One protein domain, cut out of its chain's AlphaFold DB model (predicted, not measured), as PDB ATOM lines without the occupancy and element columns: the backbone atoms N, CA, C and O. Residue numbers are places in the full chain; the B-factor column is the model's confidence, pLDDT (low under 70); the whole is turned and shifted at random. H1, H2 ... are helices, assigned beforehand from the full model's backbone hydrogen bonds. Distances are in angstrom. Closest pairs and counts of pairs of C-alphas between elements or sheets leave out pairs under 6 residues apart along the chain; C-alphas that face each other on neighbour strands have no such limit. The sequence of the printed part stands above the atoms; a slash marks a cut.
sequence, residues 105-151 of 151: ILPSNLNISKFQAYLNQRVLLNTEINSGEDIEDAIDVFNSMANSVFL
ATOM      1  N   ILE A 105       5.044 -20.213 -18.722       56.06
ATOM      2  CA  ILE A 105       5.459 -20.390 -17.322       56.06
ATOM      3  C   ILE A 105       4.833 -19.274 -16.473       56.06
ATOM      4  O   ILE A 105       4.512 -19.467 -15.308       56.06
ATOM      5  N   LEU A 106       4.598 -18.114 -17.098       55.94
ATOM      6  CA  LEU A 106       4.034 -16.929 -16.475       55.94
ATOM      7  C   LEU A 106       2.647 -16.610 -17.068       55.94
ATOM      8  O   LEU A 106       2.505 -16.543 -18.299       55.94
ATOM      9  N   PRO A 107       1.626 -16.350 -16.236       64.12
ATOM     10  CA  PRO A 107       0.291 -15.990 -16.695       64.12
ATOM     11  C   PRO A 107       0.304 -14.673 -17.492       64.12
ATOM     12  O   PRO A 107       1.201 -13.836 -17.363       64.12
ATOM     13  N   SER A 108      -0.684 -14.490 -18.375       58.94
ATOM     14  CA  SER A 108      -0.770 -13.354 -19.315       58.94
ATOM     15  C   SER A 108      -0.867 -11.979 -18.666       58.94
ATOM     16  O   SER A 108      -0.526 -10.988 -19.303       58.94
ATOM     17  N   ASN A 109      -1.290 -11.927 -17.410       66.19
ATOM     18  CA  ASN A 109      -1.496 -10.727 -16.608       66.19
ATOM     19  C   ASN A 109      -0.398 -10.502 -15.553       66.19
ATOM     20  O   ASN A 109      -0.575  -9.666 -14.667       66.19
ATOM     21  N   LEU A 110       0.718 -11.240 -15.609       69.44
ATOM     22  CA  LEU A 110       1.782 -11.083 -14.624       69.44
ATOM     23  C   LEU A 110       2.434  -9.700 -14.742       69.44
ATOM     24  O   LEU A 110       2.997  -9.342 -15.776       69.44
ATOM     25  N   ASN A 111       2.415  -8.943 -13.647       76.38
ATOM     26  CA  ASN A 111       3.198  -7.720 -13.532       76.38
ATOM     27  C   ASN A 111       4.680  -8.092 -13.352       76.38
ATOM     28  O   ASN A 111       5.114  -8.425 -12.247       76.38
ATOM     29  N   ILE A 112       5.436  -8.038 -14.453       74.94
ATOM     30  CA  ILE A 112       6.857  -8.412 -14.506       74.94
ATOM     31  C   ILE A 112       7.677  -7.603 -13.498       74.94
ATOM     32  O   ILE A 112       8.499  -8.178 -12.796       74.94
ATOM     33  N   SER A 113       7.413  -6.302 -13.355       75.25
ATOM     34  CA  SER A 113       8.142  -5.441 -12.416       75.25
ATOM     35  C   SER A 113       7.914  -5.855 -10.961       75.25
ATOM     36  O   SER A 113       8.852  -5.872 -10.167       75.25
ATOM     37  N   LYS A 114       6.682  -6.246 -10.607       77.12
ATOM     38  CA  LYS A 114       6.352  -6.754  -9.266       77.12
ATOM     39  C   LYS A 114       6.991  -8.119  -9.011       77.12
ATOM     40  O   LYS A 114       7.517  -8.344  -7.926       77.12
ATOM     41  N   PHE A 115       6.973  -9.004 -10.006       73.06
ATOM     42  CA  PHE A 115       7.624 -10.313  -9.931       73.06
ATOM     43  C   PHE A 115       9.144 -10.180  -9.775       73.06
ATOM     44  O   PHE A 115       9.737 -10.794  -8.895       73.06
ATOM     45  N   GLN A 116       9.769  -9.304 -10.560       74.81
ATOM     46  CA  GLN A 116      11.198  -9.024 -10.478       74.81
ATOM     47  C   GLN A 116      11.584  -8.405  -9.129       74.81
ATOM     48  O   GLN A 116      12.572  -8.822  -8.532       74.81
ATOM     49  N   ALA A 117      10.801  -7.451  -8.613       79.56
ATOM     50  CA  ALA A 117      11.029  -6.878  -7.286       79.56
ATOM     51  C   ALA A 117      10.906  -7.933  -6.174       79.56
ATOM     52  O   ALA A 117      11.722  -7.952  -5.255       79.56
ATOM     53  N   TYR A 118       9.927  -8.838  -6.288       78.88
ATOM     54  CA  TYR A 118       9.752  -9.956  -5.364       78.88
ATOM     55  C   TYR A 118      10.963 -10.900  -5.375       78.88
ATOM     56  O   TYR A 118      11.480 -11.240  -4.310       78.88
ATOM     57  N   LEU A 119      11.453 -11.276  -6.562       74.12
ATOM     58  CA  LEU A 119      12.639 -12.123  -6.693       74.12
ATOM     59  C   LEU A 119      13.888 -11.430  -6.143       74.12
ATOM     60  O   LEU A 119      14.592 -12.015  -5.332       74.12
ATOM     61  N   ASN A 120      14.128 -10.167  -6.494       76.94
ATOM     62  CA  ASN A 120      15.296  -9.423  -6.009       76.94
ATOM     63  C   ASN A 120      15.317  -9.253  -4.483       76.94
ATOM     64  O   ASN A 120      16.385  -9.097  -3.900       76.94
ATOM     65  N   GLN A 121      14.152  -9.265  -3.828       77.75
ATOM     66  CA  GLN A 121      14.066  -9.179  -2.371       77.75
ATOM     67  C   GLN A 121      14.348 -10.520  -1.674       77.75
ATOM     68  O   GLN A 121      14.754 -10.521  -0.514       77.75
ATOM     69  N   ARG A 122      14.092 -11.655  -2.337       70.56
ATOM     70  CA  ARG A 122      14.091 -12.987  -1.701       70.56
ATOM     71  C   ARG A 122      15.151 -13.950  -2.222       70.56
ATOM     72  O   ARG A 122      15.498 -14.889  -1.513       70.56
ATOM     73  N   VAL A 123      15.677 -13.724  -3.421       68.00
ATOM     74  CA  VAL A 123      16.729 -14.546  -4.014       68.00
ATOM     75  C   VAL A 123      18.085 -14.009  -3.561       68.00
ATOM     76  O   VAL A 123      18.531 -12.946  -3.988       68.00
ATOM     77  N   LEU A 124      18.753 -14.763  -2.690       66.44
ATOM     78  CA  LEU A 124      20.137 -14.513  -2.294       66.44
ATOM     79  C   LEU A 124      21.076 -14.999  -3.409       66.44
ATOM     80  O   LEU A 124      21.449 -16.168  -3.465       66.44
ATOM     81  N   LEU A 125      21.468 -14.084  -4.300       64.69
ATOM     82  CA  LEU A 125      22.352 -14.362  -5.446       64.69
ATOM     83  C   LEU A 125      23.813 -14.674  -5.062       64.69
ATOM     84  O   LEU A 125      24.608 -15.011  -5.932       64.69
ATOM     85  N   ASN A 126      24.165 -14.586  -3.776       64.44
ATOM     86  CA  ASN A 126      25.508 -14.871  -3.256       64.44
ATOM     87  C   ASN A 126      25.645 -16.308  -2.724       64.44
ATOM     88  O   ASN A 126      26.485 -16.565  -1.865       64.44
ATOM     89  N   THR A 127      24.794 -17.230  -3.170       64.88
ATOM     90  CA  THR A 127      24.923 -18.641  -2.797       64.88
ATOM     91  C   THR A 127      26.067 -19.239  -3.609       64.88
ATOM     92  O   THR A 127      25.985 -19.310  -4.834       64.88
ATOM     93  N   GLU A 128      27.162 -19.605  -2.943       67.31
ATOM     94  CA  GLU A 128      28.266 -20.316  -3.585       67.31
ATOM     95  C   GLU A 128      27.791 -21.716  -3.989       67.31
ATOM     96  O   GLU A 128      27.375 -22.501  -3.141       67.31
ATOM     97  N   ILE A 129      27.836 -22.014  -5.288       71.19
ATOM     98  CA  ILE A 129      27.535 -23.344  -5.821       71.19
ATOM     99  C   ILE A 129      28.854 -24.112  -5.858       71.19
ATOM    100  O   ILE A 129      29.697 -23.859  -6.720       71.19
ATOM    101  N   ASN A 130      29.048 -25.021  -4.906       77.25
ATOM    102  CA  ASN A 130      30.297 -25.758  -4.721       77.25
ATOM    103  C   ASN A 130      30.178 -27.234  -5.145       77.25
ATOM    104  O   ASN A 130      31.190 -27.924  -5.283       77.25
ATOM    105  N   SER A 131      28.958 -27.719  -5.380       78.38
ATOM    106  CA  SER A 131      28.649 -29.097  -5.746       78.38
ATOM    107  C   SER A 131      27.428 -29.198  -6.672       78.38
ATOM    108  O   SER A 131      26.691 -28.236  -6.877       78.38
ATOM    109  N   GLY A 132      27.214 -30.382  -7.253       75.00
ATOM    110  CA  GLY A 132      26.024 -30.656  -8.065       75.00
ATOM    111  C   GLY A 132      24.723 -30.690  -7.254       75.00
ATOM    112  O   GLY A 132      23.678 -30.347  -7.793       75.00
ATOM    113  N   GLU A 133      24.785 -31.043  -5.969       78.56
ATOM    114  CA  GLU A 133      23.624 -31.010  -5.065       78.56
ATOM    115  C   GLU A 133      23.173 -29.566  -4.801       78.56
ATOM    116  O   GLU A 133      21.979 -29.285  -4.844       78.56
ATOM    117  N   ASP A 134      24.116 -28.622  -4.694       72.06
ATOM    118  CA  ASP A 134      23.800 -27.194  -4.524       72.06
ATOM    119  C   ASP A 134      23.007 -26.619  -5.715       72.06
ATOM    120  O   ASP A 134      22.251 -25.657  -5.564       72.06
ATOM    121  N   ILE A 135      23.175 -27.192  -6.916       73.81
ATOM    122  CA  ILE A 135      22.422 -26.793  -8.114       73.81
ATOM    123  C   ILE A 135      20.963 -27.235  -7.992       73.81
ATOM    124  O   ILE A 135      20.067 -26.430  -8.247       73.81
ATOM    125  N   GLU A 136      20.723 -28.487  -7.605       78.75
ATOM    126  CA  GLU A 136      19.368 -29.026  -7.436       78.75
ATOM    127  C   GLU A 136      18.628 -28.298  -6.304       78.75
ATOM    128  O   GLU A 136      17.491 -27.859  -6.491       78.75
ATOM    129  N   ASP A 137      19.309 -28.025  -5.188       77.06
ATOM    130  CA  ASP A 137      18.752 -27.245  -4.077       77.06
ATOM    131  C   ASP A 137      18.379 -25.817  -4.512       77.06
ATOM    132  O   ASP A 137      17.307 -25.302  -4.173       77.06
ATOM    133  N   ALA A 138      19.225 -25.164  -5.315       73.38
ATOM    134  CA  ALA A 138      18.929 -23.839  -5.857       73.38
ATOM    135  C   ALA A 138      17.732 -23.858  -6.825       73.38
ATOM    136  O   ALA A 138      16.919 -22.923  -6.822       73.38
ATOM    137  N   ILE A 139      17.597 -24.915  -7.632       76.19
ATOM    138  CA  ILE A 139      16.460 -25.123  -8.540       76.19
ATOM    139  C   ILE A 139      15.165 -25.310  -7.742       76.19
ATOM    140  O   ILE A 139      14.158 -24.665  -8.053       76.19
ATOM    141  N   ASP A 140      15.179 -26.127  -6.692       79.44
ATOM    142  CA  ASP A 140      14.013 -26.372  -5.842       79.44
ATOM    143  C   ASP A 140      13.573 -25.111  -5.092       79.44
ATOM    144  O   ASP A 140      12.385 -24.758  -5.067       79.44
ATOM    145  N   VAL A 141      14.534 -24.356  -4.561       75.50
ATOM    146  CA  VAL A 141      14.290 -23.059  -3.924       75.50
ATOM    147  C   VAL A 141      13.682 -22.067  -4.922       75.50
ATOM    148  O   VAL A 141      12.678 -21.416  -4.607       75.50
ATOM    149  N   PHE A 142      14.200 -21.990  -6.150       75.38
ATOM    150  CA  PHE A 142      13.639 -21.138  -7.201       75.38
ATOM    151  C   PHE A 142      12.211 -21.552  -7.596       75.38
ATOM    152  O   PHE A 142      11.318 -20.703  -7.677       75.38
ATOM    153  N   ASN A 143      11.964 -22.852  -7.781       75.25
ATOM    154  CA  ASN A 143      10.652 -23.391  -8.136       75.25
ATOM    155  C   ASN A 143       9.611 -23.141  -7.035       75.25
ATOM    156  O   ASN A 143       8.471 -22.765  -7.327       75.25
ATOM    157  N   SER A 144       9.994 -23.289  -5.764       73.12
ATOM    158  CA  SER A 144       9.117 -22.990  -4.627       73.12
ATOM    159  C   SER A 144       8.725 -21.505  -4.579       73.12
ATOM    160  O   SER A 144       7.549 -21.178  -4.393       73.12
ATOM    161  N   MET A 145       9.675 -20.599  -4.844       68.31
ATOM    162  CA  MET A 145       9.416 -19.161  -4.909       68.31
ATOM    163  C   MET A 145       8.510 -18.803  -6.081       68.31
ATOM    164  O   MET A 145       7.547 -18.059  -5.888       68.31
ATOM    165  N   ALA A 146       8.768 -19.358  -7.266       62.59
ATOM    166  CA  ALA A 146       7.930 -19.144  -8.439       62.59
ATOM    167  C   ALA A 146       6.472 -19.530  -8.147       62.59
ATOM    168  O   ALA A 146       5.577 -18.721  -8.369       62.59
ATOM    169  N   ASN A 147       6.237 -20.700  -7.546       64.31
ATOM    170  CA  ASN A 147       4.894 -21.168  -7.194       64.31
ATOM    171  C   ASN A 147       4.208 -20.310  -6.116       64.31
ATOM    172  O   ASN A 147       2.994 -20.119  -6.173       64.31
ATOM    173  N   SER A 148       4.963 -19.746  -5.168       60.34
ATOM    174  CA  SER A 148       4.415 -18.911  -4.085       60.34
ATOM    175  C   SER A 148       3.895 -17.537  -4.528       60.34
ATOM    176  O   SER A 148       3.148 -16.904  -3.792       60.34
ATOM    177  N   VAL A 149       4.276 -17.065  -5.721       54.59
ATOM    178  CA  VAL A 149       3.804 -15.785  -6.281       54.59
ATOM    179  C   VAL A 149       2.502 -15.950  -7.080       54.59
ATOM    180  O   VAL A 149       1.861 -14.960  -7.437       54.59
ATOM    181  N   PHE A 150       2.094 -17.191  -7.360       51.16
ATOM    182  CA  PHE A 150       0.883 -17.510  -8.125       51.16
ATOM    183  C   PHE A 150      -0.339 -17.872  -7.259       51.16
ATOM    184  O   PHE A 150      -1.398 -18.146  -7.826       51.16
ATOM    185  N   LEU A 151      -0.212 -17.834  -5.926       44.41
ATOM    186  CA  LEU A 151      -1.303 -17.914  -4.938       44.41
ATOM    187  C   LEU A 151      -1.479 -16.560  -4.237       44.41
ATOM    188  O   LEU A 151      -2.645 -16.199  -3.967       44.41
TER     189      LEU A 151
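This is residues 105 to 151 of the 151 residues of the protein "GH11572" of Drosophila grimshawi (UniProt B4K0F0). A loose, open frame of two helices: the long H2 runs along one side, and the shorter H1 stands beyond a gap from its later part. The link 123 to 131 runs out past H1 to the beginning of H2, where residues 130 to 136 stick out free. The 47 printed residues hold two named helices, H1 then H2, and no named strand; the class is all helix. The whole is loose, with a radius of gyration of the C-alphas of 12.3 A, and a rod spanning 37 by 17 by 14 A.

H2, residues 132 to 148, and H1, residues 112 to 122, are close but not clearly touching, with 1 pair of C-alphas within 8 A. Their closest C-alphas, those of Met 145 and Leu 119, are 7.9 A apart. They run opposite ways at a steep tilt of 51 degrees. In H1 and H2 every O i to N i+4 pair is within hydrogen-bond range.

H2 measures 24.9 A from C-alpha 132 at (26.024, -30.656, -8.065) to C-alpha 148. H1 measures 15.4 A from C-alpha 112 at (6.857, -8.412, -14.506).

The two C-alphas farthest apart, those of Asn 109 and Asn 130, are 37.1 A apart. The printed part has no cut, and its link is short. The pLDDT is under 70 at residues 105 to 110, 123 to 128 and 145 to 151.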